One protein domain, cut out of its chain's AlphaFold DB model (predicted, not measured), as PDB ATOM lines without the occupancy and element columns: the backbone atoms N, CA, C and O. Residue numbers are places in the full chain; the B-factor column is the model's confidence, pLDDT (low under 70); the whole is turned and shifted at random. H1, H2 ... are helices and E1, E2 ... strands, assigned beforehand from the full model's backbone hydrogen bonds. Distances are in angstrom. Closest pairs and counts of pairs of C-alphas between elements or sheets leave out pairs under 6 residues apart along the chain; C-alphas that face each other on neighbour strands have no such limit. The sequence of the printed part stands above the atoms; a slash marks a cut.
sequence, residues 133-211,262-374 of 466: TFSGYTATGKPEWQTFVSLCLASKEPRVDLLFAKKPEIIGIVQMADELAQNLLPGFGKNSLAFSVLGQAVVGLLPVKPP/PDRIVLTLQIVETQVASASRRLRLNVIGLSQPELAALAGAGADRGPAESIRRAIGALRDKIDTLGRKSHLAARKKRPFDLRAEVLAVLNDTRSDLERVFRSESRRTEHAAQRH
ATOM      1  N   THR A 133     158.436 189.909 251.267       96.81
ATOM      2  CA  THR A 133     158.482 190.994 250.295       96.81
ATOM      3  C   THR A 133     157.285 191.912 250.493       96.81
ATOM      4  O   THR A 133     156.242 191.504 251.011       96.81
ATOM      5  N   PHE A 134     157.468 193.168 250.110       98.06
ATOM      6  CA  PHE A 134     156.420 194.172 250.147       98.06
ATOM      7  C   PHE A 134     155.325 193.806 249.141       98.06
ATOM      8  O   PHE A 134     155.618 193.619 247.961       98.06
ATOM      9  N   SER A 135     154.074 193.710 249.587       97.25
ATOM     10  CA  SER A 135     152.932 193.324 248.743       97.25
ATOM     11  C   SER A 135     151.964 194.463 248.441       97.25
ATOM     12  O   SER A 135     150.981 194.246 247.737       97.25
ATOM     13  N   GLY A 136     152.235 195.660 248.956       97.19
ATOM     14  CA  GLY A 136     151.364 196.819 248.829       97.19
ATOM     15  C   GLY A 136     151.018 197.424 250.183       97.19
ATOM     16  O   GLY A 136     151.717 197.213 251.172       97.19
ATOM     17  N   TYR A 137     149.946 198.204 250.232       97.50
ATOM     18  CA  TYR A 137     149.493 198.867 251.453       97.50
ATOM     19  C   TYR A 137     148.100 198.413 251.867       97.50
ATOM     20  O   TYR A 137     147.246 198.167 251.023       97.50
ATOM     21  N   THR A 138     147.826 198.442 253.168       97.06
ATOM     22  CA  THR A 138     146.451 198.439 253.685       97.06
ATOM     23  C   THR A 138     145.700 199.713 253.264       97.06
ATOM     24  O   THR A 138     146.306 200.720 252.887       97.06
ATOM     25  N   ALA A 139     144.379 199.734 253.467       95.31
ATOM     26  CA  ALA A 139     143.546 200.931 253.285       95.31
ATOM     27  C   ALA A 139     144.017 202.161 254.076       95.31
ATOM     28  O   ALA A 139     143.856 203.290 253.616       95.31
ATOM     29  N   THR A 140     144.638 201.939 255.236       95.19
ATOM     30  CA  THR A 140     145.166 202.992 256.120       95.19
ATOM     31  C   THR A 140     146.604 203.402 255.801       95.19
ATOM     32  O   THR A 140     147.181 204.220 256.512       95.19
ATOM     33  N   GLY A 141     147.217 202.822 254.764       94.94
ATOM     34  CA  GLY A 141     148.574 203.179 254.359       94.94
ATOM     35  C   GLY A 141     149.698 202.511 255.154       94.94
ATOM     36  O   GLY A 141     150.861 202.895 255.036       94.94
ATOM     37  N   LYS A 142     149.380 201.478 255.941       96.88
ATOM     38  CA  LYS A 142     150.376 200.563 256.520       96.88
ATOM     39  C   LYS A 142     150.949 199.629 255.446       96.88
ATOM     40  O   LYS A 142     150.134 199.032 254.740       96.88
ATOM     41  N   PRO A 143     152.282 199.457 255.338       97.75
ATOM     42  CA  PRO A 143     152.886 198.465 254.455       97.75
ATOM     43  C   PRO A 143     152.432 197.044 254.801       97.75
ATOM     44  O   PRO A 143     152.395 196.662 255.974       97.75
ATOM     45  N   GLU A 144     152.110 196.264 253.776       97.88
ATOM     46  CA  GLU A 144     151.817 194.840 253.878       97.88
ATOM     47  C   GLU A 144     152.999 194.015 253.376       97.88
ATOM     48  O   GLU A 144     153.693 194.370 252.416       97.88
ATOM     49  N   TRP A 145     153.219 192.899 254.061       98.12
ATOM     50  CA  TRP A 145     154.312 191.979 253.803       98.12
ATOM     51  C   TRP A 145     153.744 190.581 253.627       98.12
ATOM     52  O   TRP A 145     152.942 190.126 254.442       98.12
ATOM     53  N   GLN A 146     154.210 189.872 252.608       97.12
ATOM     54  CA  GLN A 146     153.890 188.462 252.404       97.12
ATOM     55  C   GLN A 146     155.149 187.682 252.052       97.12
ATOM     56  O   GLN A 146     156.141 188.260 251.603       97.12
ATOM     57  N   THR A 147     155.122 186.363 252.229       96.00
ATOM     58  CA  THR A 147     156.242 185.525 251.787       96.00
ATOM     59  C   THR A 147     156.366 185.568 250.265       96.00
ATOM     60  O   THR A 147     155.371 185.702 249.548       96.00
ATOM     61  N   PHE A 148     157.580 185.409 249.739       96.25
ATOM     62  CA  PHE A 148     157.772 185.347 248.288       96.25
ATOM     63  C   PHE A 148     157.001 184.199 247.621       96.25
ATOM     64  O   PHE A 148     156.496 184.365 246.515       96.25
ATOM     65  N   VAL A 149     156.836 183.063 248.307       94.62
ATOM     66  CA  VAL A 149     156.006 181.951 247.818       94.62
ATOM     67  C   VAL A 149     154.549 182.395 247.663       94.62
ATOM     68  O   VAL A 149     153.951 182.168 246.612       94.62
ATOM     69  N   SER A 150     153.991 183.078 248.670       95.38
ATOM     70  CA  SER A 150     152.634 183.637 248.604       95.38
ATOM     71  C   SER A 150     152.489 184.625 247.446       95.38
ATOM     72  O   SER A 150     151.485 184.575 246.736       95.38
ATOM     73  N   LEU A 151     153.506 185.461 247.199       97.06
ATOM     74  CA  LEU A 151     153.530 186.351 246.035       97.06
ATOM     75  C   LEU A 151     153.489 185.558 244.718       97.06
ATOM     76  O   LEU A 151     152.660 185.859 243.865       97.06
ATOM     77  N   CYS A 152     154.327 184.528 244.552       96.25
ATOM     78  CA  CYS A 152     154.320 183.689 243.347       96.25
ATOM     79  C   CYS A 152     152.955 183.043 243.087       96.25
ATOM     80  O   CYS A 152     152.495 183.028 241.943       96.25
ATOM     81  N   LEU A 153     152.298 182.545 244.137       94.94
ATOM     82  CA  LEU A 153     150.962 181.958 244.040       94.94
ATOM     83  C   LEU A 153     149.914 183.006 243.640       94.94
ATOM     84  O   LEU A 153     149.135 182.766 242.718       94.94
ATOM     85  N   ALA A 154     149.927 184.183 244.274       93.75
ATOM     86  CA  ALA A 154     149.013 185.281 243.956       93.75
ATOM     87  C   ALA A 154     149.186 185.779 242.509       93.75
ATOM     88  O   ALA A 154     148.201 186.019 241.808       93.75
ATOM     89  N   SER A 155     150.432 185.858 242.031       95.38
ATOM     90  CA  SER A 155     150.771 186.218 240.650       95.38
ATOM     91  C   SER A 155     150.565 185.079 239.641       95.38
ATOM     92  O   SER A 155     150.797 185.290 238.451       95.38
ATOM     93  N   LYS A 156     150.132 183.887 240.082       95.69
ATOM     94  CA  LYS A 156     149.965 182.680 239.251       95.69
ATOM     95  C   LYS A 156     151.225 182.335 238.448       95.69
ATOM     96  O   LYS A 156     151.144 181.977 237.274       95.69
ATOM     97  N   GLU A 157     152.395 182.470 239.067       96.50
ATOM     98  CA  GLU A 157     153.672 182.194 238.410       96.50
ATOM     99  C   GLU A 157     153.786 180.691 238.080       96.50
ATOM    100  O   GLU A 157     153.845 179.869 238.999       96.50
ATOM    101  N   PRO A 158     153.862 180.303 236.792       94.19
ATOM    102  CA  PRO A 158     153.847 178.897 236.380       94.19
ATOM    103  C   PRO A 158     155.067 178.103 236.860       94.19
ATOM    104  O   PRO A 158     155.046 176.877 236.848       94.19
ATOM    105  N   ARG A 159     156.144 178.785 237.260       93.94
ATOM    106  CA  ARG A 159     157.378 178.163 237.755       93.94
ATOM    107  C   ARG A 159     157.408 177.989 239.275       93.94
ATOM    108  O   ARG A 159     158.441 177.564 239.781       93.94
ATOM    109  N   VAL A 160     156.340 178.312 240.013       93.62
ATOM    110  CA  VAL A 160     156.349 178.311 241.491       93.62
ATOM    111  C   VAL A 160     156.811 176.977 242.094       93.62
ATOM    112  O   VAL A 160     157.579 176.981 243.054       93.62
ATOM    113  N   ASP A 161     156.461 175.845 241.479       89.19
ATOM    114  CA  ASP A 161     156.880 174.512 241.938       89.19
ATOM    115  C   ASP A 161     158.407 174.321 241.898       89.19
ATOM    116  O   ASP A 161     158.983 173.577 242.696       89.19
ATOM    117  N   LEU A 162     159.100 175.041 241.008       90.25
ATOM    118  CA  LEU A 162     160.556 174.985 240.864       90.25
ATOM    119  C   LEU A 162     161.290 175.658 242.031       90.25
ATOM    120  O   LEU A 162     162.488 175.425 242.198       90.25
ATOM    121  N   LEU A 163     160.596 176.429 242.879       89.50
ATOM    122  CA  LEU A 163     161.142 176.927 244.150       89.50
ATOM    123  C   LEU A 163     161.406 175.792 245.150       89.50
ATOM    124  O   LEU A 163     162.259 175.933 246.024       89.50
ATOM    125  N   PHE A 164     160.705 174.665 245.007       86.19
ATOM    126  CA  PHE A 164     160.786 173.517 245.913       86.19
ATOM    127  C   PHE A 164     161.592 172.348 245.340       86.19
ATOM    128  O   PHE A 164     161.741 171.310 245.987       86.19
ATOM    129  N   ALA A 165     162.143 172.500 244.134       86.00
ATOM    130  CA  ALA A 165     163.035 171.508 243.555       86.00
ATOM    131  C   ALA A 165     164.297 171.325 244.423       86.00
ATOM    132  O   ALA A 165     164.732 172.244 245.117       86.00
ATOM    133  N   LYS A 166     164.970 170.166 244.309       80.19
ATOM    134  CA  LYS A 166     166.263 169.898 244.989       80.19
ATOM    135  C   LYS A 166     167.282 171.030 244.775       80.19
ATOM    136  O   LYS A 166     168.123 171.293 245.632       80.19
ATOM    137  N   LYS A 167     167.200 171.704 243.625       80.88
ATOM    138  CA  LYS A 167     167.885 172.964 243.337       80.88
ATOM    139  C   LYS A 167     166.830 174.025 243.010       80.88
ATOM    140  O   LYS A 167     166.398 174.070 241.861       80.88
ATOM    141  N   PRO A 168     166.433 174.853 243.989       86.06
ATOM    142  CA  PRO A 168     165.440 175.894 243.770       86.06
ATOM    143  C   PRO A 168     165.845 176.836 242.637       86.06
ATOM    144  O   PRO A 168     166.961 177.378 242.659       86.06
ATOM    145  N   GLU A 169     164.951 177.027 241.669       89.50
ATOM    146  CA  GLU A 169     165.131 178.015 240.608       89.50
ATOM    147  C   GLU A 169     164.966 179.436 241.163       89.50
ATOM    148  O   GLU A 169     164.199 179.680 242.091       89.50
ATOM    149  N   ILE A 170     165.709 180.385 240.593       92.69
ATOM    150  CA  ILE A 170     165.532 181.802 240.899       92.69
ATOM    151  C   ILE A 170     164.427 182.352 240.009       92.69
ATOM    152  O   ILE A 170     164.541 182.329 238.783       92.69
ATOM    153  N   ILE A 171     163.380 182.860 240.648       95.75
ATOM    154  CA  ILE A 171     162.206 183.431 239.995       95.75
ATOM    155  C   ILE A 171     162.164 184.922 240.297       95.75
ATOM    156  O   ILE A 171     162.389 185.337 241.437       95.75
ATOM    157  N   GLY A 172     161.859 185.717 239.276       97.44
ATOM    158  CA  GLY A 172     161.584 187.134 239.414       97.44
ATOM    159  C   GLY A 172     160.150 187.510 239.032       97.44
ATOM    160  O   GLY A 172     159.619 187.038 238.029       97.44
ATOM    161  N   ILE A 173     159.549 188.422 239.793       98.25
ATOM    162  CA  ILE A 173     158.217 188.997 239.557       98.25
ATOM    163  C   ILE A 173     158.356 190.518 239.487       98.25
ATOM    164  O   ILE A 173     159.117 191.109 240.249       98.25
ATOM    165  N   VAL A 174     157.641 191.154 238.560       98.56
ATOM    166  CA  VAL A 174     157.546 192.619 238.469       98.56
ATOM    167  C   VAL A 174     156.122 193.019 238.820       98.56
ATOM    168  O   VAL A 174     155.190 192.414 238.301       98.56
ATOM    169  N   GLN A 175     155.973 194.024 239.681       98.38
ATOM    170  CA  GLN A 175     154.685 194.608 240.061       98.38
ATOM    171  C   GLN A 175     154.741 196.119 239.866       98.38
ATOM    172  O   GLN A 175     155.729 196.760 240.244       98.38
ATOM    173  N   MET A 176     153.693 196.695 239.286       98.31
ATOM    174  CA  MET A 176     153.613 198.136 239.036       98.31
ATOM    175  C   MET A 176     152.865 198.882 240.151       98.31
ATOM    176  O   MET A 176     152.223 198.282 241.011       98.31
ATOM    177  N   ALA A 177     152.973 200.215 240.160       95.94
ATOM    178  CA  ALA A 177     152.398 201.080 241.199       95.94
ATOM    179  C   ALA A 177     150.907 200.834 241.493       95.94
ATOM    180  O   ALA A 177     150.482 200.904 242.640       95.94
ATOM    181  N   ASP A 178     150.110 200.557 240.465       95.62
ATOM    182  CA  ASP A 178     148.671 200.295 240.554       95.62
ATOM    183  C   ASP A 178     148.351 199.016 241.327       95.62
ATOM    184  O   ASP A 178     147.410 199.015 242.115       95.62
ATOM    185  N   GLU A 179     149.162 197.971 241.165       96.56
ATOM    186  CA  GLU A 179     149.033 196.735 241.942       96.56
ATOM    187  C   GLU A 179     149.390 196.985 243.415       96.56
ATOM    188  O   GLU A 179     148.651 196.607 244.319       96.56
ATOM    189  N   LEU A 180     150.497 197.692 243.666       96.44
ATOM    190  CA  LEU A 180     151.008 197.951 245.019       96.44
ATOM    191  C   LEU A 180     150.147 198.949 245.811       96.44
ATOM    192  O   LEU A 180     150.117 198.918 247.042       96.44
ATOM    193  N   ALA A 181     149.452 199.847 245.117       94.81
ATOM    194  CA  ALA A 181     148.597 200.865 245.716       94.81
ATOM    195  C   ALA A 181     147.099 200.546 245.592       94.81
ATOM    196  O   ALA A 181     146.284 201.412 245.919       94.81
ATOM    197  N   GLN A 182     146.705 199.346 245.133       94.75
ATOM    198  CA  GLN A 182     145.297 199.052 244.821       94.75
ATOM    199  C   GLN A 182     144.378 199.283 246.031       94.75
ATOM    200  O   GLN A 182     143.275 199.809 245.895       94.75
ATOM    201  N   ASN A 183     144.856 198.898 247.217       94.81
ATOM    202  CA  ASN A 183     144.105 198.961 248.464       94.81
ATOM    203  C   ASN A 183     144.286 200.312 249.173       94.81
ATOM    204  O   ASN A 183     143.571 200.580 250.129       94.81
ATOM    205  N   LEU A 184     145.210 201.169 248.719       93.31
ATOM    206  CA  LEU A 184     145.533 202.436 249.370       93.31
ATOM    207  C   LEU A 184     144.454 203.489 249.095       93.31
ATOM    208  O   LEU A 184     144.213 203.882 247.948       93.31
ATOM    209  N   LEU A 185     143.830 204.000 250.158       90.88
ATOM    210  CA  LEU A 185     142.842 205.067 250.033       90.88
ATOM    211  C   LEU A 185     143.508 206.406 249.659       90.88
ATOM    212  O   LEU A 185     144.617 206.694 250.117       90.88
ATOM    213  N   PRO A 186     142.826 207.283 248.891       85.06
ATOM    214  CA  PRO A 186     143.373 208.579 248.487       85.06
ATOM    215  C   PRO A 186     143.907 209.447 249.631       85.06
ATOM    216  O   PRO A 186     144.960 210.064 249.481       85.06
ATOM    217  N   GLY A 187     143.222 209.444 250.780       80.75
ATOM    218  CA  GLY A 187     143.608 210.220 251.964       80.75
ATOM    219  C   GLY A 187     144.847 209.707 252.704       80.75
ATOM    220  O   GLY A 187     145.403 210.443 253.507       80.75
ATOM    221  N   PHE A 188     145.308 208.485 252.419       78.50
ATOM    222  CA  PHE A 188     146.446 207.846 253.093       78.50
ATOM    223  C   PHE A 188     147.664 207.692 252.177       78.50
ATOM    224  O   PHE A 188     148.494 206.820 252.388       78.50
ATOM    225  N   GLY A 189     147.791 208.539 251.152       72.56
ATOM    226  CA  GLY A 189     149.047 208.678 250.416       72.56
ATOM    227  C   GLY A 189     149.025 208.286 248.943       72.56
ATOM    228  O   GLY A 189     150.044 208.448 248.280       72.56
ATOM    229  N   LYS A 190     147.875 207.894 248.374       71.75
ATOM    230  CA  LYS A 190     147.744 207.717 246.909       71.75
ATOM    231  C   LYS A 190     148.116 208.986 246.127       71.75
ATOM    232  O   LYS A 190     148.595 208.899 245.003       71.75
ATOM    233  N   ASN A 191     147.906 210.147 246.754       72.25
ATOM    234  CA  ASN A 191     148.289 211.465 246.248       72.25
ATOM    235  C   ASN A 191     149.454 212.082 247.041       72.25
ATOM    236  O   ASN A 191     149.680 213.286 246.940       72.25
ATOM    237  N   SER A 192     150.156 211.301 247.872       74.50
ATOM    238  CA  SER A 192     151.299 211.827 248.614       74.50
ATOM    239  C   SER A 192     152.379 212.249 247.632       74.50
ATOM    240  O   SER A 192     152.811 211.466 246.787       74.50
ATOM    241  N   LEU A 193     152.826 213.491 247.769       71.12
ATOM    242  CA  LEU A 193     153.955 214.009 247.008       71.12
ATOM    243  C   LEU A 193     155.289 213.549 247.620       71.12
ATOM    244  O   LEU A 193     156.300 213.478 246.928       71.12
ATOM    245  N   ALA A 194     155.308 213.184 248.905       78.81
ATOM    246  CA  ALA A 194     156.549 212.871 249.609       78.81
ATOM    247  C   ALA A 194     157.197 211.565 249.117       78.81
ATOM    248  O   ALA A 194     158.421 211.496 248.984       78.81
ATOM    249  N   PHE A 195     156.387 210.540 248.830       89.19
ATOM    250  CA  PHE A 195     156.868 209.210 248.464       89.19
ATOM    251  C   PHE A 195     155.842 208.442 247.633       89.19
ATOM    252  O   PHE A 195     154.690 208.298 248.037       89.19
ATOM    253  N   SER A 196     156.287 207.886 246.509       92.50
ATOM    254  CA  SER A 196     155.483 207.011 245.660       92.50
ATOM    255  C   SER A 196     156.314 205.840 245.144       92.50
ATOM    256  O   SER A 196     157.419 206.031 244.638       92.50
ATOM    257  N   VAL A 197     155.795 204.616 245.253       95.62
ATOM    258  CA  VAL A 197     156.421 203.431 244.649       95.62
ATOM    259  C   VAL A 197     155.933 203.318 243.207       95.62
ATOM    260  O   VAL A 197     154.762 203.041 242.973       95.62
ATOM    261  N   LEU A 198     156.826 203.517 242.236       97.12
ATOM    262  CA  LEU A 198     156.481 203.462 240.808       97.12
ATOM    263  C   LEU A 198     156.376 202.022 240.286       97.12
ATOM    264  O   LEU A 198     155.655 201.743 239.326       97.12
ATOM    265  N   GLY A 199     157.104 201.111 240.923       98.31
ATOM    266  CA  GLY A 199     157.086 199.683 240.651       98.31
ATOM    267  C   GLY A 199     158.226 198.982 241.374       98.31
ATOM    268  O   GLY A 199     159.148 199.625 241.890       98.31
ATOM    269  N   GLN A 200     158.177 197.656 241.396       98.50
ATOM    270  CA  GLN A 200     159.229 196.834 241.973       98.50
ATOM    271  C   GLN A 200     159.507 195.575 241.159       98.50
ATOM    272  O   GLN A 200     158.618 195.030 240.508       98.50
ATOM    273  N   ALA A 201     160.746 195.099 241.240       98.38
ATOM    274  CA  ALA A 201     161.133 193.754 240.847       98.38
ATOM    275  C   ALA A 201     161.505 192.966 242.108       98.38
ATOM    276  O   ALA A 201     162.394 193.372 242.859       98.38
ATOM    277  N   VAL A 202     160.830 191.846 242.333       98.12
ATOM    278  CA  VAL A 202     161.078 190.928 243.445       98.12
ATOM    279  C   VAL A 202     161.739 189.680 242.889       98.12
ATOM    280  O   VAL A 202     161.183 189.041 242.002       98.12
ATOM    281  N   VAL A 203     162.917 189.326 243.395       96.75
ATOM    282  CA  VAL A 203     163.641 188.111 243.005       96.75
ATOM    283  C   VAL A 203     163.874 187.264 244.242       96.75
ATOM    284  O   VAL A 203     164.532 187.695 245.190       96.75
ATOM    285  N   GLY A 204     163.303 186.066 244.246       93.62
ATOM    286  CA  GLY A 204     163.260 185.237 245.438       93.62
ATOM    287  C   GLY A 204     164.292 184.124 245.481       93.62
ATOM    288  O   GLY A 204     164.789 183.646 244.460       93.62
ATOM    289  N   LEU A 205     164.553 183.691 246.714       88.12
ATOM    290  CA  LEU A 205     165.385 182.547 247.081       88.12
ATOM    291  C   LEU A 205     166.839 182.644 246.601       88.12
ATOM    292  O   LEU A 205     167.471 181.625 246.314       88.12
ATOM    293  N   LEU A 206     167.395 183.853 246.545       90.12
ATOM    294  CA  LEU A 206     168.776 184.082 246.128       90.12
ATOM    295  C   LEU A 206     169.761 183.483 247.143       90.12
ATOM    296  O   LEU A 206     169.630 183.762 248.336       90.12
ATOM    297  N   PRO A 207     170.766 182.699 246.708       87.25
ATOM    298  CA  PRO A 207     171.816 182.226 247.599       87.25
ATOM    299  C   PRO A 207     172.759 183.382 247.951       87.25
ATOM    300  O   PRO A 207     173.392 183.963 247.071       87.25
ATOM    301  N   VAL A 208     172.884 183.706 249.238       80.00
ATOM    302  CA  VAL A 208     173.811 184.761 249.705       80.00
ATOM    303  C   VAL A 208     175.196 184.231 250.059       80.00
ATOM    304  O   VAL A 208     176.177 184.969 249.962       80.00
ATOM    305  N   LYS A 209     175.309 182.946 250.407       77.44
ATOM    306  CA  LYS A 209     176.596 182.283 250.654       77.44
ATOM    307  C   LYS A 209     176.986 181.397 249.470       77.44
ATOM    308  O   LYS A 209     176.117 180.755 248.875       77.44
ATOM    309  N   PRO A 210     178.284 181.318 249.119       65.31
ATOM    310  CA  PRO A 210     178.738 180.338 248.145       65.31
ATOM    311  C   PRO A 210     178.405 178.924 248.648       65.31
ATOM    312  O   PRO A 210     178.495 178.672 249.852       65.31
ATOM    313  N   PRO A 211     178.037 177.986 247.755       62.00
ATOM    314  CA  PRO A 211     177.739 176.619 248.157       62.00
ATOM    315  C   PRO A 211     178.949 176.037 248.889       62.00
ATOM    316  O   PRO A 211     180.052 175.970 248.338       62.00
ATOM    317  N   PRO A 262     168.087 178.335 255.102       69.75
ATOM    318  CA  PRO A 262     168.322 179.548 255.897       69.75
ATOM    319  C   PRO A 262     169.321 180.531 255.259       69.75
ATOM    320  O   PRO A 262     169.416 181.679 255.675       69.75
ATOM    321  N   ASP A 263     170.062 180.101 254.233       83.00
ATOM    322  CA  ASP A 263     171.027 180.923 253.492       83.00
ATOM    323  C   ASP A 263     170.437 181.535 252.204       83.00
ATOM    324  O   ASP A 263     171.177 181.906 251.282       83.00
ATOM    325  N   ARG A 264     169.105 181.588 252.100       87.75
ATOM    326  CA  ARG A 264     168.398 182.184 250.969       87.75
ATOM    327  C   ARG A 264     167.562 183.365 251.413       87.75
ATOM    328  O   ARG A 264     166.959 183.358 252.477       87.75
ATOM    329  N   ILE A 265     167.516 184.362 250.547       91.94
ATOM    330  CA  ILE A 265     166.832 185.625 250.805       91.94
ATOM    331  C   ILE A 265     165.923 185.989 249.639       91.94
ATOM    332  O   ILE A 265     166.051 185.455 248.531       91.94
ATOM    333  N   VAL A 266     165.055 186.961 249.866       95.31
ATOM    334  CA  VAL A 266     164.284 187.625 248.824       95.31
ATOM    335  C   VAL A 266     164.822 189.038 248.653       95.31
ATOM    336  O   VAL A 266     164.949 189.789 249.613       95.31
ATOM    337  N   LEU A 267     165.155 189.401 247.417       96.19
ATOM    338  CA  LEU A 267     165.626 190.734 247.066       96.19
ATOM    339  C   LEU A 267     164.496 191.495 246.382       96.19
ATOM    340  O   LEU A 267     164.025 191.089 245.321       96.19
ATOM    341  N   THR A 268     164.093 192.621 246.962       97.75
ATOM    342  CA  THR A 268     163.109 193.522 246.356       97.75
ATOM    343  C   THR A 268     163.796 194.818 245.934       97.75
ATOM    344  O   THR A 268     164.416 195.502 246.748       97.75
ATOM    345  N   LEU A 269     163.696 195.149 244.648       97.94
ATOM    346  CA  LEU A 269     164.255 196.350 244.032       97.94
ATOM    347  C   LEU A 269     163.101 197.269 243.632       97.94
ATOM    348  O   LEU A 269     162.411 196.987 242.654       97.94
ATOM    349  N   GLN A 270     162.880 198.348 244.383       98.12
ATOM    350  CA  GLN A 270     161.791 199.292 244.116       98.12
ATOM    351  C   GLN A 270     162.326 200.575 243.494       98.12
ATOM    352  O   GLN A 270     163.295 201.159 243.981       98.12
ATOM    353  N   ILE A 271     161.655 201.045 242.446       97.94
ATOM    354  CA  ILE A 271     161.862 202.396 241.932       97.94
ATOM    355  C   ILE A 271     160.843 203.284 242.624       97.94
ATOM    356  O   ILE A 271     159.637 203.092 242.470       97.94
ATOM    357  N   VAL A 272     161.335 204.246 243.395       95.62
ATOM    358  CA  VAL A 272     160.490 205.182 244.134       95.62
ATOM    359  C   VAL A 272     160.705 206.597 243.630       95.62
ATOM    360  O   VAL A 272     161.811 206.973 243.241       95.62
ATOM    361  N   GLU A 273     159.642 207.381 243.637       92.94
ATOM    362  CA  GLU A 273     159.666 208.809 243.385       92.94
ATOM    363  C   GLU A 273     159.531 209.543 244.718       92.94
ATOM    364  O   GLU A 273     158.610 209.293 245.492       92.94
ATOM    365  N   THR A 274     160.472 210.444 244.983       88.31
ATOM    366  CA  THR A 274     160.412 211.397 246.097       88.31
ATOM    367  C   THR A 274     160.308 212.796 245.518       88.31
ATOM    368  O   THR A 274     161.107 213.136 244.635       88.31
ATOM    369  N   GLN A 275     159.387 213.618 246.008       80.38
ATOM    370  CA  GLN A 275     159.312 215.028 245.633       80.38
ATOM    371  C   GLN A 275     159.802 215.893 246.785       80.38
ATOM    372  O   GLN A 275     159.268 215.815 247.883       80.38
ATOM    373  N   VAL A 276     160.798 216.738 246.520       68.25
ATOM    374  CA  VAL A 276     161.252 217.755 247.477       68.25
ATOM    375  C   VAL A 276     160.685 219.100 247.032       68.25
ATOM    376  O   VAL A 276     160.943 219.517 245.898       68.25
ATOM    377  N   ALA A 277     159.893 219.733 247.905       56.88
ATOM    378  CA  ALA A 277     159.434 221.125 247.823       56.88
ATOM    379  C   ALA A 277     159.083 221.604 246.397       56.88
ATOM    380  O   ALA A 277     159.803 222.406 245.809       56.88
ATOM    381  N   SER A 278     158.013 221.044 245.820       57.03
ATOM    382  CA  SER A 278     157.404 221.350 244.507       57.03
ATOM    383  C   SER A 278     158.307 221.405 243.249       57.03
ATOM    384  O   SER A 278     157.770 221.476 242.143       57.03
ATOM    385  N   ALA A 279     159.636 221.316 243.353       59.34
ATOM    386  CA  ALA A 279     160.545 221.720 242.278       59.34
ATOM    387  C   ALA A 279     161.265 220.561 241.577       59.34
ATOM    388  O   ALA A 279     161.610 220.691 240.402       59.34
ATOM    389  N   SER A 280     161.476 219.407 242.224       71.38
ATOM    390  CA  SER A 280     162.042 218.255 241.510       71.38
ATOM    391  C   SER A 280     161.540 216.910 242.023       71.38
ATOM    392  O   SER A 280     161.650 216.573 243.202       71.38
ATOM    393  N   ARG A 281     160.986 216.127 241.094       84.75
ATOM    394  CA  ARG A 281     160.749 214.696 241.273       84.75
ATOM    395  C   ARG A 281     162.081 213.986 241.114       84.75
ATOM    396  O   ARG A 281     162.744 214.128 240.083       84.75
ATOM    397  N   ARG A 282     162.481 213.235 242.131       88.25
ATOM    398  CA  ARG A 282     163.706 212.442 242.114       88.25
ATOM    399  C   ARG A 282     163.343 210.973 242.171       88.25
ATOM    400  O   ARG A 282     162.685 210.533 243.107       88.25
ATOM    401  N   LEU A 283     163.822 210.225 241.184       93.62
ATOM    402  CA  LEU A 283     163.747 208.773 241.206       93.62
ATOM    403  C   LEU A 283     164.886 208.223 242.061       93.62
ATOM    404  O   LEU A 283     166.016 208.713 241.988       93.62
ATOM    405  N   ARG A 284     164.592 207.219 242.882       93.62
ATOM    406  CA  ARG A 284     165.562 206.549 243.752       93.62
ATOM    407  C   ARG A 284     165.360 205.039 243.696       93.62
ATOM    408  O   ARG A 284     164.249 204.560 243.479       93.62
ATOM    409  N   LEU A 285     166.444 204.297 243.912       96.00
ATOM    410  CA  LEU A 285     166.395 202.850 244.096       96.00
ATOM    411  C   LEU A 285     166.284 202.520 245.584       96.00
ATOM    412  O   LEU A 285     167.224 202.785 246.336       96.00
ATOM    413  N   ASN A 286     165.190 201.880 245.979       96.06
ATOM    414  CA  ASN A 286     165.084 201.210 247.266       96.06
ATOM    415  C   ASN A 286     165.468 199.733 247.119       96.06
ATOM    416  O   ASN A 286     164.959 199.050 246.232       96.06
ATOM    417  N   VAL A 287     166.346 199.234 247.987       95.94
ATOM    418  CA  VAL A 287     166.764 197.825 248.002       95.94
ATOM    419  C   VAL A 287     166.358 197.225 249.336       95.94
ATOM    420  O   VAL A 287     166.906 197.631 250.353       95.94
ATOM    421  N   ILE A 288     165.421 196.277 249.332       95.62
ATOM    422  CA  ILE A 288     164.894 195.611 250.534       95.62
ATOM    423  C   ILE A 288     165.319 194.135 250.526       95.62
ATOM    424  O   ILE A 288     165.331 193.496 249.471       95.62
ATOM    425  N   GLY A 289     165.663 193.607 251.706       90.25
ATOM    426  CA  GLY A 289     166.073 192.212 251.929       90.25
ATOM    427  C   GLY A 289     167.585 192.000 252.071       90.25
ATOM    428  O   GLY A 289     168.014 190.990 252.617       90.25
ATOM    429  N   LEU A 290     168.399 192.969 251.638       85.88
ATOM    430  CA  LEU A 290     169.849 193.011 251.853       85.88
ATOM    431  C   LEU A 290     170.290 194.452 252.059       85.88
ATOM    432  O   LEU A 290     170.119 195.282 251.160       85.88
ATOM    433  N   SER A 291     170.914 194.748 253.197       83.19
ATOM    434  CA  SER A 291     171.534 196.055 253.371       83.19
ATOM    435  C   SER A 291     172.799 196.177 252.510       83.19
ATOM    436  O   SER A 291     173.478 195.198 252.181       83.19
ATOM    437  N   GLN A 292     173.145 197.407 252.127       79.06
ATOM    438  CA  GLN A 292     174.357 197.670 251.350       79.06
ATOM    439  C   GLN A 292     175.650 197.243 252.083       79.06
ATOM    440  O   GLN A 292     176.516 196.672 251.414       79.06
ATOM    441  N   PRO A 293     175.803 197.453 253.409       82.12
ATOM    442  CA  PRO A 293     176.952 196.942 254.158       82.12
ATOM    443  C   PRO A 293     177.041 195.414 254.160       82.12
ATOM    444  O   PRO A 293     178.118 194.876 253.912       82.12
ATOM    445  N   GLU A 294     175.925 194.706 254.363       84.94
ATOM    446  CA  GLU A 294     175.899 193.236 254.319       84.94
ATOM    447  C   GLU A 294     176.288 192.715 252.939       84.94
ATOM    448  O   GLU A 294     177.129 191.827 252.820       84.94
ATOM    449  N   LEU A 295     175.733 193.304 251.877       84.44
ATOM    450  CA  LEU A 295     176.060 192.912 250.512       84.44
ATOM    451  C   LEU A 295     177.538 193.161 250.182       84.44
ATOM    452  O   LEU A 295     178.166 192.333 249.525       84.44
ATOM    453  N   ALA A 296     178.101 194.281 250.639       83.50
ATOM    454  CA  ALA A 296     179.517 194.588 250.459       83.50
ATOM    455  C   ALA A 296     180.412 193.606 251.230       83.50
ATOM    456  O   ALA A 296     181.390 193.112 250.670       83.50
ATOM    457  N   ALA A 297     180.051 193.272 252.473       83.81
ATOM    458  CA  ALA A 297     180.762 192.285 253.280       83.81
ATOM    459  C   ALA A 297     180.725 190.891 252.630       83.81
ATOM    460  O   ALA A 297     181.762 190.240 252.498       83.81
ATOM    461  N   LEU A 298     179.556 190.458 252.146       83.75
ATOM    462  CA  LEU A 298     179.390 189.187 251.437       83.75
ATOM    463  C   LEU A 298     180.165 189.153 250.113       83.75
ATOM    464  O   LEU A 298     180.755 188.128 249.773       83.75
ATOM    465  N   ALA A 299     180.183 190.260 249.367       83.06
ATOM    466  CA  ALA A 299     180.941 190.364 248.124       83.06
ATOM    467  C   ALA A 299     182.456 190.328 248.376       83.06
ATOM    468  O   ALA A 299     183.162 189.630 247.655       83.06
ATOM    469  N   GLY A 300     182.942 191.017 249.414       82.00
ATOM    470  CA  GLY A 300     184.363 191.048 249.777       82.00
ATOM    471  C   GLY A 300     184.885 189.742 250.380       82.00
ATOM    472  O   GLY A 300     186.046 189.401 250.181       82.00
ATOM    473  N   ALA A 301     184.037 188.986 251.085       79.88
ATOM    474  CA  ALA A 301     184.383 187.661 251.609       79.88
ATOM    475  C   ALA A 301     184.312 186.550 250.542       79.88
ATOM    476  O   ALA A 301     184.840 185.453 250.741       79.88
ATOM    477  N   GLY A 302     183.615 186.801 249.432       74.06
ATOM    478  CA  GLY A 302     183.441 185.861 248.333       74.06
ATOM    479  C   GLY A 302     184.559 185.920 247.289       74.06
ATOM    480  O   GLY A 302     185.489 186.711 247.358       74.06
ATOM    481  N   ALA A 303     184.450 185.072 246.265       69.62
ATOM    482  CA  ALA A 303     185.244 185.243 245.050       69.62
ATOM    483  C   ALA A 303     184.733 186.457 244.250       69.62
ATOM    484  O   ALA A 303     183.521 186.679 244.214       69.62
ATOM    485  N   ASP A 304     185.607 187.123 243.482       73.75
ATOM    486  CA  ASP A 304     185.311 188.272 242.586       73.75
ATOM    487  C   ASP A 304     184.167 188.056 241.566       73.75
ATOM    488  O   ASP A 304     183.838 188.934 240.765       73.75
ATOM    489  N   ARG A 305     183.602 186.847 241.510       77.44
ATOM    490  CA  ARG A 305     182.508 186.433 240.625       77.44
ATOM    491  C   ARG A 305     181.442 185.605 241.348       77.44
ATOM    492  O   ARG A 305     180.825 184.750 240.722       77.44
ATOM    493  N   GLY A 306     181.291 185.784 242.659       83.06
ATOM    494  CA  GLY A 306     180.262 185.108 243.444       83.06
ATOM    495  C   GLY A 306     178.859 185.724 243.291       83.06
ATOM    496  O   GLY A 306     178.715 186.817 242.728       83.06
ATOM    497  N   PRO A 307     177.833 185.062 243.859       84.56
ATOM    498  CA  PRO A 307     176.456 185.553 243.949       84.56
ATOM    499  C   PRO A 307     176.323 187.003 244.427       84.56
ATOM    500  O   PRO A 307     175.722 187.835 243.749       84.56
ATOM    501  N   ALA A 308     176.938 187.325 245.571       86.88
ATOM    502  CA  ALA A 308     176.853 188.643 246.196       86.88
ATOM    503  C   ALA A 308     177.444 189.750 245.306       86.88
ATOM    504  O   ALA A 308     176.831 190.799 245.123       86.88
ATOM    505  N   GLU A 309     178.593 189.498 244.677       88.38
ATOM    506  CA  GLU A 309     179.204 190.446 243.741       88.38
ATOM    507  C   GLU A 309     178.335 190.651 242.492       88.38
ATOM    508  O   GLU A 309     178.198 191.772 241.998       88.38
ATOM    509  N   SER A 310     177.688 189.593 242.001       88.31
ATOM    510  CA  SER A 310     176.769 189.701 240.866       88.31
ATOM    511  C   SER A 310     175.515 190.514 241.210       88.31
ATOM    512  O   SER A 310     175.117 191.371 240.421       88.31
ATOM    513  N   ILE A 311     174.942 190.325 242.408       90.62
ATOM    514  CA  ILE A 311     173.841 191.157 242.927       90.62
ATOM    515  C   ILE A 311     174.292 192.616 243.044       90.62
ATOM    516  O   ILE A 311     173.600 193.515 242.566       90.62
ATOM    517  N   ARG A 312     175.477 192.868 243.616       90.88
ATOM    518  CA  ARG A 312     176.036 194.221 243.764       90.88
ATOM    519  C   ARG A 312     176.176 194.930 242.417       90.88
ATOM    520  O   ARG A 312     175.793 196.094 242.301       90.88
ATOM    521  N   ARG A 313     176.674 194.233 241.390       91.31
ATOM    522  CA  ARG A 313     176.777 194.771 240.021       91.31
ATOM    523  C   ARG A 313     175.412 195.055 239.405       91.31
ATOM    524  O   ARG A 313     175.252 196.107 238.796       91.31
ATOM    525  N   ALA A 314     174.439 194.160 239.581       92.44
ATOM    526  CA  ALA A 314     173.081 194.364 239.083       92.44
ATOM    527  C   ALA A 314     172.412 195.586 239.736       92.44
ATOM    528  O   ALA A 314     171.827 196.412 239.037       92.44
ATOM    529  N   ILE A 315     172.569 195.759 241.054       93.62
ATOM    530  CA  ILE A 315     172.086 196.939 241.787       93.62
ATOM    531  C   ILE A 315     172.770 198.215 241.284       93.62
ATOM    532  O   ILE A 315     172.093 199.215 241.057       93.62
ATOM    533  N   GLY A 316     174.092 198.188 241.083       93.31
ATOM    534  CA  GLY A 316     174.836 199.320 240.520       93.31
ATOM    535  C   GLY A 316     174.322 199.721 239.136       93.31
ATOM    536  O   GLY A 316     173.947 200.871 238.930       93.31
ATOM    537  N   ALA A 317     174.190 198.754 238.227       94.69
ATOM    538  CA  ALA A 317     173.663 198.992 236.885       94.69
ATOM    539  C   ALA A 317     172.215 199.516 236.900       94.69
ATOM    540  O   ALA A 317     171.857 200.374 236.093       94.69
ATOM    541  N   LEU A 318     171.374 199.033 237.821       96.25
ATOM    542  CA  LEU A 318     170.016 199.545 237.996       96.25
ATOM    543  C   LEU A 318     170.012 200.999 238.496       96.25
ATOM    544  O   LEU A 318     169.234 201.801 237.982       96.25
ATOM    545  N   ARG A 319     170.885 201.367 239.447       95.62
ATOM    546  CA  ARG A 319     171.024 202.766 239.897       95.62
ATOM    547  C   ARG A 319     171.363 203.687 238.724       95.62
ATOM    548  O   ARG A 319     170.664 204.678 238.528       95.62
ATOM    549  N   ASP A 320     172.325 203.305 237.885       95.50
ATOM    550  CA  ASP A 320     172.707 204.086 236.700       95.50
ATOM    551  C   ASP A 320     171.539 204.253 235.705       95.50
ATOM    552  O   ASP A 320     171.327 205.336 235.140       95.50
ATOM    553  N   LYS A 321     170.738 203.193 235.508       97.56
ATOM    554  CA  LYS A 321     169.517 203.235 234.683       97.56
ATOM    555  C   LYS A 321     168.472 204.191 235.271       97.56
ATOM    556  O   LYS A 321     167.909 204.989 234.523       97.56
ATOM    557  N   ILE A 322     168.243 204.157 236.585       96.06
ATOM    558  CA  ILE A 322     167.287 205.039 237.279       96.06
ATOM    559  C   ILE A 322     167.742 206.501 237.225       96.06
ATOM    560  O   ILE A 322     166.932 207.377 236.926       96.06
ATOM    561  N   ASP A 323     169.031 206.779 237.419       92.25
ATOM    562  CA  ASP A 323     169.578 208.137 237.310       92.25
ATOM    563  C   ASP A 323     169.448 208.689 235.885       92.25
ATOM    564  O   ASP A 323     169.169 209.875 235.674       92.25
ATOM    565  N   THR A 324     169.635 207.828 234.884       95.62
ATOM    566  CA  THR A 324     169.405 208.171 233.477       95.62
ATOM    567  C   THR A 324     167.923 208.438 233.215       95.62
ATOM    568  O   THR A 324     167.581 209.419 232.548       95.62
ATOM    569  N   LEU A 325     167.038 207.604 233.764       96.38
ATOM    570  CA  LEU A 325     165.591 207.752 233.654       96.38
ATOM    571  C   LEU A 325     165.102 209.062 234.293       96.38
ATOM    572  O   LEU A 325     164.353 209.809 233.663       96.38
ATOM    573  N   GLY A 326     165.592 209.396 235.489       92.56
ATOM    574  CA  GLY A 326     165.281 210.651 236.174       92.56
ATOM    575  C   GLY A 326     165.702 211.874 235.356       92.56
ATOM    576  O   GLY A 326     164.912 212.799 235.168       92.56
ATOM    577  N   ARG A 327     166.907 211.849 234.766       92.44
ATOM    578  CA  ARG A 327     167.386 212.909 233.860       92.44
ATOM    579  C   ARG A 327     166.521 213.051 232.606       92.44
ATOM    580  O   ARG A 327     166.204 214.177 232.218       92.44
ATOM    581  N   LYS A 328     166.124 211.936 231.979       94.62
ATOM    582  CA  LYS A 328     165.227 211.935 230.809       94.62
ATOM    583  C   LYS A 328     163.861 212.531 231.151       94.62
ATOM    584  O   LYS A 328     163.408 213.422 230.432       94.62
ATOM    585  N   SER A 329     163.256 212.092 232.256       93.00
ATOM    586  CA  SER A 329     161.957 212.584 232.729       93.00
ATOM    587  C   SER A 329     162.000 214.090 233.009       93.00
ATOM    588  O   SER A 329     161.201 214.852 232.463       93.00
ATOM    589  N   HIS A 330     163.020 214.558 233.737       89.19
ATOM    590  CA  HIS A 330     163.219 215.984 234.010       89.19
ATOM    591  C   HIS A 330     163.406 216.816 232.725       89.19
ATOM    592  O   HIS A 330     162.814 217.886 232.568       89.19
ATOM    593  N   LEU A 331     164.201 216.326 231.765       91.00
ATOM    594  CA  LEU A 331     164.401 217.007 230.484       91.00
ATOM    595  C   LEU A 331     163.109 217.079 229.658       91.00
ATOM    596  O   LEU A 331     162.857 218.099 229.011       91.00
ATOM    597  N   ALA A 332     162.306 216.014 229.663       92.31
ATOM    598  CA  ALA A 332     161.026 215.979 228.967       92.31
ATOM    599  C   ALA A 332     160.022 216.958 229.587       92.31
ATOM    600  O   ALA A 332     159.431 217.748 228.849       92.31
ATOM    601  N   ALA A 333     159.929 216.998 230.922       88.62
ATOM    602  CA  ALA A 333     159.102 217.958 231.653       88.62
ATOM    603  C   ALA A 333     159.485 219.409 231.313       88.62
ATOM    604  O   ALA A 333     158.633 220.200 230.907       88.62
ATOM    605  N   ARG A 334     160.785 219.743 231.350       89.00
ATOM    606  CA  ARG A 334     161.285 221.082 230.979       89.00
ATOM    607  C   ARG A 334     160.954 221.460 229.531       89.00
ATOM    608  O   ARG A 334     160.691 222.623 229.242       89.00
ATOM    609  N   LYS A 335     160.979 220.491 228.612       94.25
ATOM    610  CA  LYS A 335     160.655 220.692 227.189       94.25
ATOM    611  C   LYS A 335     159.159 220.557 226.877       94.25
ATOM    612  O   LYS A 335     158.812 220.619 225.700       94.25
ATOM    613  N   LYS A 336     158.297 220.347 227.883       93.06
ATOM    614  CA  LYS A 336     156.860 220.052 227.724       93.06
ATOM    615  C   LYS A 336     156.595 218.919 226.719       93.06
ATOM    616  O   LYS A 336     155.645 218.975 225.943       93.06
ATOM    617  N   ARG A 337     157.472 217.911 226.688       94.31
ATOM    618  CA  ARG A 337     157.325 216.732 225.824       94.31
ATOM    619  C   ARG A 337     156.610 215.619 226.586       94.31
ATOM    620  O   ARG A 337     156.889 215.457 227.775       94.31
ATOM    621  N   PRO A 338     155.743 214.834 225.922       94.62
ATOM    622  CA  PRO A 338     155.158 213.657 226.545       94.62
ATOM    623  C   PRO A 338     156.271 212.677 226.929       94.62
ATOM    624  O   PRO A 338     157.206 212.448 226.156       94.62
ATOM    625  N   PHE A 339     156.181 212.128 228.135       95.19
ATOM    626  CA  PHE A 339     157.112 211.133 228.650       95.19
ATOM    627  C   PHE A 339     156.338 210.114 229.477       95.19
ATOM    628  O   PHE A 339     155.785 210.454 230.523       95.19
ATOM    629  N   ASP A 340     156.285 208.877 228.993       96.69
ATOM    630  CA  ASP A 340     155.621 207.790 229.702       96.69
ATOM    631  C   ASP A 340     156.587 207.164 230.714       96.69
ATOM    632  O   ASP A 340     157.294 206.193 230.441       96.69
ATOM    633  N   LEU A 341     156.625 207.758 231.908       95.19
ATOM    634  CA  LEU A 341     157.453 207.263 233.001       95.19
ATOM    635  C   LEU A 341     157.080 205.827 233.399       95.19
ATOM    636  O   LEU A 341     157.961 205.057 233.774       95.19
ATOM    637  N   ARG A 342     155.800 205.446 233.300       96.81
ATOM    638  CA  ARG A 342     155.328 204.113 233.691       96.81
ATOM    639  C   ARG A 342     155.903 203.044 232.765       96.81
ATOM    640  O   ARG A 342     156.421 202.043 233.260       96.81
ATOM    641  N   ALA A 343     155.842 203.260 231.451       97.88
ATOM    642  CA  ALA A 343     156.399 202.329 230.470       97.88
ATOM    643  C   ALA A 343     157.918 202.156 230.635       97.88
ATOM    644  O   ALA A 343     158.429 201.036 230.603       97.88
ATOM    645  N   GLU A 344     158.640 203.251 230.878       98.25
ATOM    646  CA  GLU A 344     160.093 203.220 231.076       98.25
ATOM    647  C   GLU A 344     160.489 202.507 232.382       98.25
ATOM    648  O   GLU A 344     161.421 201.703 232.387       98.25
ATOM    649  N   VAL A 345     159.758 202.737 233.482       98.12
ATOM    650  CA  VAL A 345     159.948 202.003 234.748       98.12
ATOM    651  C   VAL A 345     159.724 200.505 234.539       98.12
ATOM    652  O   VAL A 345     160.566 199.701 234.942       98.12
ATOM    653  N   LEU A 346     158.634 200.122 233.867       98.50
ATOM    654  CA  LEU A 346     158.325 198.722 233.575       98.50
ATOM    655  C   LEU A 346     159.434 198.053 232.746       98.50
ATOM    656  O   LEU A 346     159.817 196.918 233.038       98.50
ATOM    657  N   ALA A 347     159.971 198.746 231.739       98.25
ATOM    658  CA  ALA A 347     161.078 198.244 230.928       98.25
ATOM    659  C   ALA A 347     162.344 198.020 231.775       98.25
ATOM    660  O   ALA A 347     162.912 196.928 231.765       98.25
ATOM    661  N   VAL A 348     162.738 199.011 232.584       98.19
ATOM    662  CA  VAL A 348     163.918 198.923 233.463       98.19
ATOM    663  C   VAL A 348     163.795 197.776 234.476       98.19
ATOM    664  O   VAL A 348     164.770 197.052 234.713       98.19
ATOM    665  N   LEU A 349     162.612 197.581 235.065       98.31
ATOM    666  CA  LEU A 349     162.362 196.500 236.023       98.31
ATOM    667  C   LEU A 349     162.393 195.118 235.357       98.31
ATOM    668  O   LEU A 349     163.014 194.201 235.896       98.31
ATOM    669  N   ASN A 350     161.797 194.965 234.169       98.12
ATOM    670  CA  ASN A 350     161.826 193.703 233.422       98.12
ATOM    671  C   ASN A 350     163.235 193.310 232.970       98.12
ATOM    672  O   ASN A 350     163.605 192.136 233.076       98.12
ATOM    673  N   ASP A 351     164.029 194.277 232.508       97.12
ATOM    674  CA  ASP A 351     165.437 194.061 232.175       97.12
ATOM    675  C   ASP A 351     166.207 193.559 233.397       97.12
ATOM    676  O   ASP A 351     166.893 192.542 233.335       97.12
ATOM    677  N   THR A 352     166.045 194.246 234.531       95.81
ATOM    678  CA  THR A 352     166.737 193.907 235.781       95.81
ATOM    679  C   THR A 352     166.349 192.517 236.273       95.81
ATOM    680  O   THR A 352     167.222 191.725 236.631       95.81
ATOM    681  N   ARG A 353     165.051 192.194 236.254       96.56
ATOM    682  CA  ARG A 353     164.547 190.854 236.570       96.56
ATOM    683  C   ARG A 353     165.247 189.801 235.708       96.56
ATOM    684  O   ARG A 353     165.776 188.825 236.231       96.56
ATOM    685  N   SER A 354     165.270 190.021 234.394       94.94
ATOM    686  CA  SER A 354     165.849 189.084 233.425       94.94
ATOM    687  C   SER A 354     167.362 188.927 233.608       94.94
ATOM    688  O   SER A 354     167.891 187.819 233.508       94.94
ATOM    689  N   ASP A 355     168.061 190.020 233.918       92.62
ATOM    690  CA  ASP A 355     169.491 190.015 234.215       92.62
ATOM    691  C   ASP A 355     169.805 189.199 235.471       92.62
ATOM    692  O   ASP A 355     170.698 188.347 235.432       92.62
ATOM    693  N   LEU A 356     169.042 189.394 236.550       92.88
ATOM    694  CA  LEU A 356     169.192 188.623 237.783       92.88
ATOM    695  C   LEU A 356     168.894 187.135 237.553       92.88
ATOM    696  O   LEU A 356     169.738 186.298 237.875       92.88
ATOM    697  N   GLU A 357     167.771 186.780 236.920       93.56
ATOM    698  CA  GLU A 357     167.462 185.376 236.604       93.56
ATOM    699  C   GLU A 357     168.579 184.721 235.764       93.56
ATOM    700  O   GLU A 357     168.991 183.584 236.019       93.56
ATOM    701  N   ARG A 358     169.127 185.446 234.779       91.00
ATOM    702  CA  ARG A 358     170.206 184.961 233.904       91.00
ATOM    703  C   ARG A 358     171.507 184.700 234.662       91.00
ATOM    704  O   ARG A 358     172.144 183.670 234.417       91.00
ATOM    705  N   VAL A 359     171.902 185.609 235.557       87.56
ATOM    706  CA  VAL A 359     173.095 185.459 236.407       87.56
ATOM    707  C   VAL A 359     173.022 184.130 237.159       87.56
ATOM    708  O   VAL A 359     173.909 183.284 237.005       87.56
ATOM    709  N   PHE A 360     171.919 183.889 237.863       85.81
ATOM    710  CA  PHE A 360     171.776 182.729 238.742       85.81
ATOM    711  C   PHE A 360     171.472 181.410 238.017       85.81
ATOM    712  O   PHE A 360     171.932 180.342 238.442       85.81
ATOM    713  N   ARG A 361     170.791 181.447 236.862       84.12
ATOM    714  CA  ARG A 361     170.664 180.263 235.990       84.12
ATOM    715  C   ARG A 361     172.022 179.773 235.495       84.12
ATOM    716  O   ARG A 361     172.258 178.565 235.417       84.12
ATOM    717  N   SER A 362     172.925 180.693 235.150       70.94
ATOM    718  CA  SER A 362     174.243 180.334 234.615       70.94
ATOM    719  C   SER A 362     175.133 179.641 235.654       70.94
ATOM    720  O   SER A 362     175.868 178.710 235.316       70.94
ATOM    721  N   GLU A 363     175.033 180.042 236.923       66.56
ATOM    722  CA  GLU A 363     175.758 179.418 238.029       66.56
ATOM    723  C   GLU A 363     175.266 177.997 238.293       66.56
ATOM    724  O   GLU A 363     176.076 177.069 238.373       66.56
ATOM    725  N   SER A 364     173.945 177.802 238.310       65.19
ATOM    726  CA  SER A 364     173.332 176.483 238.501       65.19
ATOM    727  C   SER A 364     173.814 175.484 237.439       65.19
ATOM    728  O   SER A 364     174.330 174.416 237.780       65.19
ATOM    729  N   ARG A 365     173.819 175.875 236.154       66.06
ATOM    730  CA  ARG A 365     174.328 175.030 235.052       66.06
ATOM    731  C   ARG A 365     175.837 174.777 235.112       66.06
ATOM    732  O   ARG A 365     176.302 173.696 234.747       66.06
ATOM    733  N   ARG A 366     176.639 175.749 235.567       62.00
ATOM    734  CA  ARG A 366     178.094 175.559 235.734       62.00
ATOM    735  C   ARG A 366     178.404 174.504 236.790       62.00
ATOM    736  O   ARG A 366     179.328 173.718 236.587       62.00
ATOM    737  N   THR A 367     177.642 174.470 237.883       60.75
ATOM    738  CA  THR A 367     177.823 173.447 238.924       60.75
ATOM    739  C   THR A 367     177.437 172.057 238.436       60.75
ATOM    740  O   THR A 367     178.140 171.105 238.753       60.75
ATOM    741  N   GLU A 368     176.408 171.940 237.594       58.62
ATOM    742  CA  GLU A 368     176.026 170.669 236.968       58.62
ATOM    743  C   GLU A 368     177.092 170.164 236.023       58.62
ATOM    744  O   GLU A 368     177.574 169.060 236.214       58.62
ATOM    745  N   HIS A 369     177.569 170.981 235.087       56.28
ATOM    746  CA  HIS A 369     178.661 170.545 234.223       56.28
ATOM    747  C   HIS A 369     179.935 170.208 235.000       56.28
ATOM    748  O   HIS A 369     180.676 169.327 234.579       56.28
ATOM    749  N   ALA A 370     180.221 170.894 236.109       54.94
ATOM    750  CA  ALA A 370     181.374 170.582 236.947       54.94
ATOM    751  C   ALA A 370     181.190 169.285 237.756       54.94
ATOM    752  O   ALA A 370     182.166 168.554 237.922       54.94
ATOM    753  N   ALA A 371     179.975 169.007 238.242       54.34
ATOM    754  CA  ALA A 371     179.618 167.800 238.988       54.34
ATOM    755  C   ALA A 371     179.489 166.577 238.069       54.34
ATOM    756  O   ALA A 371     180.081 165.543 238.356       54.34
ATOM    757  N   GLN A 372     178.821 166.732 236.926       52.84
ATOM    758  CA  GLN A 372     178.711 165.750 235.849       52.84
ATOM    759  C   GLN A 372     180.108 165.357 235.345       52.84
ATOM    760  O   GLN A 372     180.463 164.192 235.376       52.84
ATOM    761  N   ARG A 373     180.994 166.327 235.060       53.34
ATOM    762  CA  ARG A 373     182.407 166.051 234.707       53.34
ATOM    763  C   ARG A 373     183.237 165.423 235.834       53.34
ATOM    764  O   ARG A 373     184.347 164.966 235.582       53.34
ATOM    765  N   HIS A 374     182.777 165.493 237.081       51.25
ATOM    766  CA  HIS A 374     183.426 164.833 238.216       51.25
ATOM    767  C   HIS A 374     182.939 163.391 238.391       51.25
ATOM    768  O   HIS A 374     183.738 162.550 238.791       51.25
TER     769      HIS A 374
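What this domain is: This is residues 133 to 211 and 262 to 374 of the 466 residues of an uncharacterized protein of Myxococcales bacterium (UniProt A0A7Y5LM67). A long, twisted sheet of four strands, E3 to E6, has two long helices, H5 and H6, running in opposite ways along one face, while the small hairpin E1 and E2 with the short helix H1 covers part of the other face. H4 packs on the first residues of H5, and residues 368 to 374 of H6 stick out beyond the body. The 192 printed residues hold six named helices and six named strands, in the order E1 E2 H1 H2 E3 H3 E4 E5 E6 H4 H5 H6; the large sheet is antiparallel, in the order E3, E4, E5, E6. The class is mixed, and the whole is compact, with a radius of gyration of the C-alphas of 18.2 A and an elongated outline of 62 by 33 by 29 A.

Where its parts are: E1, residues 133 to 137, begins at C-alpha 133 (158.482, 190.994, 250.295). E2 is 143 to 147, H1 148 to 154, H2 160 to 164, E3 171 to 176 and H3 177 to 180. E4, 196 to 207, spans 29.7 A and bends by 61 degrees at residue 199. E5, 264 to 276, spans 36.4 A, and E6, 280 to 288, 24.5 A. H4 is 292 to 301. H5, 307 to 334, spans 40.8 A. H6, 341 to 374, spans 50.0 A and ends at C-alpha 374 (183.426, 164.833, 238.216).

How they stand to each other: In the large sheet N 173 and O 202 of E3 and E4 are 2.8 A apart, N 201 and O 269 of E4 and E5 2.9 A, and N 284 and O 272 of the hairpin E5 and E6 2.8 A, within hydrogen-bond range. H6 lies over E3 and E4 at a height over the sheet of 9.4 A; the C-alphas of Ala 201 and Leu 349, closest of E4 and H6, are 5.7 A apart. H5, on the same face, lies over E6 at 7.9 A, with the closest C-alphas, Leu 283 and Gly 326, 5.6 A apart. H5 and H6, a helical hairpin, touch at a shallow tilt of 16 degrees, opposite ways, closest at the C-alphas of Leu 318 and Thr 352, 6.9 A. H4 touches residues 307 to 312 of H5 at a steep tilt of 38 degrees, the C-alphas of Ala 299 and Glu 309 being closest at 4.7 A. On the opposite face H1 runs across the strands at 9.7 A; H2 only grazes the sheet, and H3 is at the sheet's level. In the hairpin E1 and E2, N 135 and O 144 are 2.9 A apart; the closest C-alphas of E1 and E5, Thr 133 and Thr 268, are 6.6 A apart. Every O i to N i+4 pair is within hydrogen-bond range in H1, H4, H5 and H6; H2 has 0 of 1, but 2 of 2 O i to N i+3 pairs, and H3 is too short for an i+4 pair.

The domain as a whole: The C-alphas farthest apart, Ser 278 and His 374, are 62.5 A apart. Residues 212 to 261 are not printed, and C-alphas 211 and 262 are 12.5 A apart. The link from H3 to E4 is long, with 15 residues. Mean pLDDT of the printed part is 88.0; it is under 70 at residues 210 to 211, 262, 276 to 279, 303 and 363 to 374.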